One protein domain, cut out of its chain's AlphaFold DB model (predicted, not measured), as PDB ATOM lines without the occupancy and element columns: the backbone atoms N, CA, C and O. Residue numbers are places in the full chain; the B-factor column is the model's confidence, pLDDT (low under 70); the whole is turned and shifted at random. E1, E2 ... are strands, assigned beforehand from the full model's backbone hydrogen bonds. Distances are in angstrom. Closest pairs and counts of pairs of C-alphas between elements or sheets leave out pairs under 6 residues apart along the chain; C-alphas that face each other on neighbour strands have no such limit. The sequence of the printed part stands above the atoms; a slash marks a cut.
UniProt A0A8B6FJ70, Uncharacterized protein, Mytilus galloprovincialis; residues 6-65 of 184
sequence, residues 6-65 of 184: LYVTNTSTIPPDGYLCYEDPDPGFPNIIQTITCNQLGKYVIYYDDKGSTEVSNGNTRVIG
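AT A GLANCE: This is residues 6 to 65 of the 184 residues of an uncharacterized protein of Mytilus galloprovincialis (UniProt A0A8B6FJ70). A small sheet of three strands, E2, E1 and E3, forms one end of the model, and the two-stranded hairpin E4 and E5 extends from it as an arm that makes much of the length. A wide loop, residues 24 to 43, swings out between E2 and E3, and residues 28 to 35 of it stick out, as does the tip of the arm, residues 56 to 61. The printed part has 60 residues with five named strands, E1 to E5 in chain order, and no named helix; it is all strand by class, though only 24 residues are in named elements. Both sheets, ordered E2, E1, E3 and E4, E5, are antiparallel. The whole is only just loose, close to extended, with a radius of gyration of the C-alphas of 15.3 A, and spans 49 by 26 by 15 A.

IN THESE COORDINATES: E1, residues 6 to 9, begins at C-alpha 6 (34.288, -11.949, -37.245). E2 is residues 19 to 23, and E3, residues 44 to 48, is 12.2 A long. E4, residues 53 to 57, is 12.7 A long; E5, residues 60 to 64, is 12.4 A long and ends at C-alpha 64 (20.289, -26.128, -44.739).

HOW THE PARTS SIT: E1 is the inner strand. The hairpin E1 and E2 has N 8 and O 19 within hydrogen-bond range at 2.9 A. E1 and E3 are antiparallel at 147 degrees, with N 46 and O 7 at 2.8 A. In the hairpin E4 and E5, N 55 and O 62 are 2.9 A apart. E3 and E4 are apart.

THE WHOLE: The C-alphas farthest apart, of Leu 41 and Asn 58, are 48.9 A apart. The printed part has no cut. The link E2 to E3 is long, with 20 residues. The pLDDT is under 70 at residues 14 to 16, 27 to 28, 52 to 53 and 65.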
ATOM      1  N   LEU A   6      34.021 -12.014 -38.680       90.38
ATOM      2  CA  LEU A   6      34.288 -11.949 -37.245       90.38
ATOM      3  C   LEU A   6      33.894 -10.587 -36.699       90.38
ATOM      4  O   LEU A   6      34.272  -9.555 -37.256       90.38
ATOM      5  N   TYR A   7      33.203 -10.590 -35.566       91.12
ATOM      6  CA  TYR A   7      32.830  -9.380 -34.844       91.12
ATOM      7  C   TYR A   7      33.405  -9.386 -33.436       91.12
ATOM      8  O   TYR A   7      33.404 -10.417 -32.766       91.12
ATOM      9  N   VAL A   8      33.832  -8.216 -32.968       90.31
ATOM     10  CA  VAL A   8      34.151  -7.975 -31.558       90.31
ATOM     11  C   VAL A   8      33.041  -7.130 -30.951       90.31
ATOM     12  O   VAL A   8      32.694  -6.071 -31.477       90.31
ATOM     13  N   THR A   9      32.451  -7.601 -29.853       90.31
ATOM     14  CA  THR A   9      31.312  -6.931 -29.215       90.31
ATOM     15  C   THR A   9      31.312  -7.104 -27.696       90.31
ATOM     16  O   THR A   9      31.942  -8.002 -27.134       90.31
ATOM     17  N   ASN A  10      30.604  -6.215 -27.003       88.75
ATOM     18  CA  ASN A  10      30.343  -6.312 -25.565       88.75
ATOM     19  C   ASN A  10      29.014  -7.014 -25.248       88.75
ATOM     20  O   ASN A  10      28.760  -7.357 -24.091       88.75
ATOM     21  N   THR A  11      28.177  -7.250 -26.260       85.88
ATOM     22  CA  THR A  11      26.886  -7.931 -26.143       85.88
ATOM     23  C   THR A  11      26.964  -9.318 -26.767       85.88
ATOM     24  O   THR A  11      27.841  -9.616 -27.563       85.88
ATOM     25  N   SER A  12      26.036 -10.200 -26.413       82.62
ATOM     26  CA  SER A  12      25.912 -11.507 -27.068       82.62
ATOM     27  C   SER A  12      25.049 -11.450 -28.338       82.62
ATOM     28  O   SER A  12      24.607 -12.492 -28.815       82.62
ATOM     29  N   THR A  13      24.718 -10.253 -28.836       79.81
ATOM     30  CA  THR A  13      23.843 -10.072 -29.998       79.81
ATOM     31  C   THR A  13      24.651 -10.102 -31.296       79.81
ATOM     32  O   THR A  13      25.742  -9.552 -31.382       79.81
ATOM     33  N   ILE A  14      24.102 -10.800 -32.291       68.56
ATOM     34  CA  ILE A  14      24.599 -10.909 -33.672       68.56
ATOM     35  C   ILE A  14      24.293  -9.570 -34.404       68.56
ATOM     36  O   ILE A  14      23.371  -8.880 -33.961       68.56
ATOM     37  N   PRO A  15      25.037  -9.160 -35.462       68.38
ATOM     38  CA  PRO A  15      25.018  -7.800 -36.030       68.38
ATOM     39  C   PRO A  15      23.618  -7.211 -36.311       68.38
ATOM     40  O   PRO A  15      22.684  -7.958 -36.611       68.38
ATOM     41  N   PRO A  16      23.465  -5.868 -36.275       66.06
ATOM     42  CA  PRO A  16      24.523  -4.893 -36.567       66.06
ATOM     43  C   PRO A  16      25.375  -4.433 -35.373       66.06
ATOM     44  O   PRO A  16      26.334  -3.693 -35.582       66.06
ATOM     45  N   ASP A  17      25.078  -4.863 -34.146       72.50
ATOM     46  CA  ASP A  17      25.795  -4.390 -32.957       72.50
ATOM     47  C   ASP A  17      27.172  -5.063 -32.807       72.50
ATOM     48  O   ASP A  17      27.283  -6.219 -32.399       72.50
ATOM     49  N   GLY A  18      28.246  -4.338 -33.118       83.38
ATOM     50  CA  GLY A  18      29.620  -4.805 -32.919       83.38
ATOM     51  C   GLY A  18      30.599  -4.219 -33.930       83.38
ATOM     52  O   GLY A  18      30.207  -3.683 -34.965       83.38
ATOM     53  N   TYR A  19      31.892  -4.326 -33.640       90.06
ATOM     54  CA  TYR A  19      32.935  -3.938 -34.582       90.06
ATOM     55  C   TYR A  19      33.221  -5.099 -35.537       90.06
ATOM     56  O   TYR A  19      33.608  -6.180 -35.085       90.06
ATOM     57  N   LEU A  20      33.041  -4.881 -36.845       91.25
ATOM     58  CA  LEU A  20      33.449  -5.840 -37.873       91.25
ATOM     59  C   LEU A  20      34.974  -5.917 -37.891       91.25
ATOM     60  O   LEU A  20      35.654  -4.990 -38.319       91.25
ATOM     61  N   CYS A  21      35.491  -7.031 -37.398       90.38
ATOM     62  CA  CYS A  21      36.913  -7.266 -37.243       90.38
ATOM     63  C   CYS A  21      37.556  -7.825 -38.514       90.38
ATOM     64  O   CYS A  21      38.658  -7.438 -38.891       90.38
ATOM     65  N   TYR A  22      36.864  -8.760 -39.158       90.81
ATOM     66  CA  TYR A  22      37.344  -9.448 -40.346       90.81
ATOM     67  C   TYR A  22      36.156  -9.850 -41.207       90.81
ATOM     68  O   TYR A  22      35.132 -10.291 -40.686       90.81
ATOM     69  N   GLU A  23      36.315  -9.704 -42.515       89.69
ATOM     70  CA  GLU A  23      35.391 -10.207 -43.523       89.69
ATOM     71  C   GLU A  23      36.205 -11.024 -44.517       89.69
ATOM     72  O   GLU A  23      37.204 -10.539 -45.058       89.69
ATOM     73  N   ASP A  24      35.811 -12.278 -44.698       86.81
ATOM     74  CA  ASP A  24      36.536 -13.208 -45.544       86.81
ATOM     75  C   ASP A  24      36.370 -12.827 -47.024       86.81
ATOM     76  O   ASP A  24      35.237 -12.715 -47.510       86.81
ATOM     77  N   PRO A  25      37.469 -12.581 -47.760       82.50
ATOM     78  CA  PRO A  25      37.377 -12.095 -49.132       82.50
ATOM     79  C   PRO A  25      36.995 -13.181 -50.151       82.50
ATOM     80  O   PRO A  25      36.653 -12.829 -51.282       82.50
ATOM     81  N   ASP A  26      37.060 -14.470 -49.796       74.88
ATOM     82  CA  ASP A  26      36.863 -15.595 -50.721       74.88
ATOM     83  C   ASP A  26      35.561 -16.382 -50.420       74.88
ATOM     84  O   ASP A  26      35.334 -16.755 -49.274       74.88
ATOM     85  N   PRO A  27      34.702 -16.681 -51.424       65.25
ATOM     86  CA  PRO A  27      33.589 -17.641 -51.309       65.25
ATOM     87  C   PRO A  27      33.969 -19.090 -50.959       65.25
ATOM     88  O   PRO A  27      33.069 -19.915 -50.732       65.25
ATOM     89  N   GLY A  28      35.251 -19.434 -51.079       68.94
ATOM     90  CA  GLY A  28      35.797 -20.776 -50.916       68.94
ATOM     91  C   GLY A  28      35.823 -21.286 -49.474       68.94
ATOM     92  O   GLY A  28      35.277 -20.688 -48.553       68.94
ATOM     93  N   PHE A  29      36.453 -22.447 -49.281       70.25
ATOM     94  CA  PHE A  29      36.713 -22.939 -47.931       70.25
ATOM     95  C   PHE A  29      37.795 -22.072 -47.275       70.25
ATOM     96  O   PHE A  29      38.844 -21.870 -47.895       70.25
ATOM     97  N   PRO A  30      37.583 -21.603 -46.033       72.88
ATOM     98  CA  PRO A  30      38.596 -20.846 -45.319       72.88
ATOM     99  C   PRO A  30      39.850 -21.699 -45.090       72.88
ATOM    100  O   PRO A  30      39.809 -22.933 -45.069       72.88
ATOM    101  N   ASN A  31      40.991 -21.034 -44.912       74.56
ATOM    102  CA  ASN A  31      42.248 -21.717 -44.613       74.56
ATOM    103  C   ASN A  31      42.126 -22.557 -43.332       74.56
ATOM    104  O   ASN A  31      41.600 -22.092 -42.326       74.56
ATOM    105  N   ILE A  32      42.694 -23.770 -43.351       78.06
ATOM    106  CA  ILE A  32      42.681 -24.701 -42.204       78.06
ATOM    107  C   ILE A  32      43.293 -24.066 -40.945       78.06
ATOM    108  O   ILE A  32      42.859 -24.349 -39.832       78.06
ATOM    109  N   ILE A  33      44.309 -23.213 -41.113       80.75
ATOM    110  CA  ILE A  33      44.911 -22.425 -40.037       80.75
ATOM    111  C   ILE A  33      44.874 -20.965 -40.465       80.75
ATOM    112  O   ILE A  33      45.454 -20.603 -41.491       80.75
ATOM    113  N   GLN A  34      44.217 -20.131 -39.665       83.50
ATOM    114  CA  GLN A  34      44.107 -18.705 -39.918       83.50
ATOM    115  C   GLN A  34      44.345 -17.920 -38.629       83.50
ATOM    116  O   GLN A  34      43.826 -18.262 -37.566       83.50
ATOM    117  N   THR A  35      45.146 -16.862 -38.726       86.12
ATOM    118  CA  THR A  35      45.404 -15.930 -37.628       86.12
ATOM    119  C   THR A  35      44.865 -14.572 -38.033       86.12
ATOM    120  O   THR A  35      45.322 -13.988 -39.012       86.12
ATOM    121  N   ILE A  36      43.874 -14.090 -37.290       87.44
ATOM    122  CA  ILE A  36      43.208 -12.813 -37.542       87.44
ATOM    123  C   ILE A  36      43.555 -11.881 -36.388       87.44
ATOM    124  O   ILE A  36      43.328 -12.215 -35.227       87.44
ATOM    125  N   THR A  37      44.127 -10.724 -36.714       85.06
ATOM    126  CA  THR A  37      44.495  -9.705 -35.722       85.06
ATOM    127  C   THR A  37      43.351  -8.717 -35.572       85.06
ATOM    128  O   THR A  37      42.866  -8.182 -36.567       85.06
ATOM    129  N   CYS A  38      42.923  -8.484 -34.330       84.56
ATOM    130  CA  CYS A  38      41.815  -7.595 -34.020       84.56
ATOM    131  C   CYS A  38      42.152  -6.648 -32.873       84.56
ATOM    132  O   CYS A  38      42.145  -7.045 -31.710       84.56
ATOM    133  N   ASN A  39      42.376  -5.376 -33.189       81.88
ATOM    134  CA  ASN A  39      42.755  -4.378 -32.190       81.88
ATOM    135  C   ASN A  39      41.510  -3.679 -31.638       81.88
ATOM    136  O   ASN A  39      41.296  -2.493 -31.874       81.88
ATOM    137  N   GLN A  40      40.648  -4.443 -30.960       85.06
ATOM    138  CA  GLN A  40      39.376  -3.952 -30.431       85.06
ATOM    139  C   GLN A  40      39.112  -4.425 -29.008       85.06
ATOM    140  O   GLN A  40      39.476  -5.531 -28.615       85.06
ATOM    141  N   LEU A  41      38.409  -3.585 -28.249       82.19
ATOM    142  CA  LEU A  41      37.937  -3.925 -26.914       82.19
ATOM    143  C   LEU A  41      36.550  -4.558 -27.002       82.19
ATOM    144  O   LEU A  41      35.595  -3.934 -27.463       82.19
ATOM    145  N   GLY A  42      36.432  -5.789 -26.515       83.25
ATOM    146  CA  GLY A  42      35.159  -6.491 -26.452       83.25
ATOM    147  C   GLY A  42      35.182  -7.650 -25.475       83.25
ATOM    148  O   GLY A  42      36.236  -8.129 -25.059       83.25
ATOM    149  N   LYS A  43      33.985  -8.098 -25.106       85.19
ATOM    150  CA  LYS A  43      33.772  -9.259 -24.239       85.19
ATOM    151  C   LYS A  43      33.613 -10.556 -25.036       85.19
ATOM    152  O   LYS A  43      33.937 -11.624 -24.524       85.19
ATOM    153  N   TYR A  44      33.105 -10.465 -26.261       87.19
ATOM    154  CA  TYR A  44      32.822 -11.606 -27.122       87.19
ATOM    155  C   TYR A  44      33.453 -11.407 -28.498       87.19
ATOM    156  O   TYR A  44      33.430 -10.305 -29.049       87.19
ATOM    157  N   VAL A  45      33.961 -12.506 -29.055       88.75
ATOM    158  CA  VAL A  45      34.286 -12.639 -30.476       88.75
ATOM    159  C   VAL A  45      33.204 -13.517 -31.094       88.75
ATOM    160  O   VAL A  45      32.995 -14.644 -30.642       88.75
ATOM    161  N   ILE A  46      32.487 -12.997 -32.086       88.88
ATOM    162  CA  ILE A  46      31.397 -13.700 -32.767       88.88
ATOM    163  C   ILE A  46      31.877 -14.097 -34.158       88.88
ATOM    164  O   ILE A  46      32.200 -13.230 -34.967       88.88
ATOM    165  N   TYR A  47      31.880 -15.401 -34.433       88.50
ATOM    166  CA  TYR A  47      31.931 -15.930 -35.793       88.50
ATOM    167  C   TYR A  47      30.524 -15.870 -36.389       88.50
ATOM    168  O   TYR A  47      29.578 -16.402 -35.802       88.50
ATOM    169  N   TYR A  48      30.385 -15.213 -37.533       85.88
ATOM    170  CA  TYR A  48      29.125 -15.044 -38.235       85.88
ATOM    171  C   TYR A  48      29.248 -15.550 -39.668       85.88
ATOM    172  O   TYR A  48      30.132 -15.133 -40.409       85.88
ATOM    173  N   ASP A  49      28.330 -16.425 -40.050       81.25
ATOM    174  CA  ASP A  49      28.207 -16.968 -41.394       81.25
ATOM    175  C   ASP A  49      26.714 -17.151 -41.674       81.25
ATOM    176  O   ASP A  49      25.977 -17.666 -40.828       81.25
ATOM    177  N   ASP A  50      26.256 -16.660 -42.821       76.31
ATOM    178  CA  ASP A  50      24.873 -16.734 -43.285       76.31
ATOM    179  C   ASP A  50      24.704 -17.695 -44.477       76.31
ATOM    180  O   ASP A  50      23.584 -17.897 -44.966       76.31
ATOM    181  N   LYS A  51      25.785 -18.361 -44.912       72.06
ATOM    182  CA  LYS A  51      25.792 -19.239 -46.082       72.06
ATOM    183  C   LYS A  51      25.294 -20.643 -45.756       72.06
ATOM    184  O   LYS A  51      26.029 -21.547 -45.365       72.06
ATOM    185  N   GLY A  52      24.011 -20.858 -46.009       66.38
ATOM    186  CA  GLY A  52      23.427 -22.192 -46.039       66.38
ATOM    187  C   GLY A  52      23.889 -23.057 -47.221       66.38
ATOM    188  O   GLY A  52      24.266 -22.548 -48.275       66.38
ATOM    189  N   SER A  53      23.815 -24.379 -47.076       68.44
ATOM    190  CA  SER A  53      23.971 -25.337 -48.183       68.44
ATOM    191  C   SER A  53      22.608 -25.784 -48.703       68.44
ATOM    192  O   SER A  53      21.664 -25.935 -47.934       68.44
ATOM    193  N   THR A  54      22.474 -26.027 -50.004       70.50
ATOM    194  CA  THR A  54      21.249 -26.596 -50.578       70.50
ATOM    195  C   THR A  54      21.412 -28.095 -50.794       70.50
ATOM    196  O   THR A  54      22.186 -28.538 -51.638       70.50
ATOM    197  N   GLU A  55      20.658 -28.895 -50.048       73.00
ATOM    198  CA  GLU A  55      20.540 -30.329 -50.309       73.00
ATOM    199  C   GLU A  55      19.375 -30.585 -51.263       73.00
ATOM    200  O   GLU A  55      18.252 -30.139 -51.024       73.00
ATOM    201  N   VAL A  56      19.619 -31.327 -52.345       75.38
ATOM    202  CA  VAL A  56      18.561 -31.806 -53.241       75.38
ATOM    203  C   VAL A  56      18.330 -33.280 -52.955       75.38
ATOM    204  O   VAL A  56      19.199 -34.107 -53.220       75.38
ATOM    205  N   SER A  57      17.149 -33.616 -52.440       75.44
ATOM    206  CA  SER A  57      16.777 -35.002 -52.159       75.44
ATOM    207  C   SER A  57      15.394 -35.298 -52.730       75.44
ATOM    208  O   SER A  57      14.421 -34.612 -52.420       75.44
ATOM    209  N   ASN A  58      15.303 -36.309 -53.601       75.69
ATOM    210  CA  ASN A  58      14.075 -36.717 -54.302       75.69
ATOM    211  C   ASN A  58      13.324 -35.565 -55.004       75.69
ATOM    212  O   ASN A  58      12.100 -35.495 -54.949       75.69
ATOM    213  N   GLY A  59      14.048 -34.642 -55.648       79.44
ATOM    214  CA  GLY A  59      13.447 -33.506 -56.362       79.44
ATOM    215  C   GLY A  59      12.982 -32.349 -55.468       79.44
ATOM    216  O   GLY A  59      12.502 -31.347 -55.990       79.44
ATOM    217  N   ASN A  60      13.172 -32.451 -54.149       81.06
ATOM    218  CA  ASN A  60      12.946 -31.364 -53.204       81.06
ATOM    219  C   ASN A  60      14.281 -30.711 -52.831       81.06
ATOM    220  O   ASN A  60      15.214 -31.396 -52.407       81.06
ATOM    221  N   THR A  61      14.356 -29.386 -52.952       78.06
ATOM    222  CA  THR A  61      15.516 -28.593 -52.525       78.06
ATOM    223  C   THR A  61      15.299 -28.108 -51.098       78.06
ATOM    224  O   THR A  61      14.369 -27.346 -50.830       78.06
ATOM    225  N   ARG A  62      16.156 -28.535 -50.176       78.06
ATOM    226  CA  ARG A  62      16.167 -28.095 -48.784       78.06
ATOM    227  C   ARG A  62      17.340 -27.151 -48.571       78.06
ATOM    228  O   ARG A  62      18.486 -27.526 -48.789       78.06
ATOM    229  N   VAL A  63      17.047 -25.934 -48.124       72.62
ATOM    230  CA  VAL A  63      18.076 -25.016 -47.630       72.62
ATOM    231  C   VAL A  63      18.432 -25.451 -46.215       72.62
ATOM    232  O   VAL A  63      17.580 -25.490 -45.326       72.62
ATOM    233  N   ILE A  64      19.682 -25.826 -46.027       73.00
ATOM    234  CA  ILE A  64      20.289 -26.128 -44.739       73.00
ATOM    235  C   ILE A  64      21.047 -24.881 -44.330       73.00
ATOM    236  O   ILE A  64      21.714 -24.285 -45.166       73.00
ATOM    237  N   GLY A  65      20.921 -24.462 -43.073       68.31
ATOM    238  CA  GLY A  65      21.739 -23.365 -42.555       68.31
ATOM    239  C   GLY A  65      23.240 -23.680 -42.653       68.31
ATOM    240  O   GLY A  65      23.609 -24.832 -42.895       68.31
TER     241      GLY A  65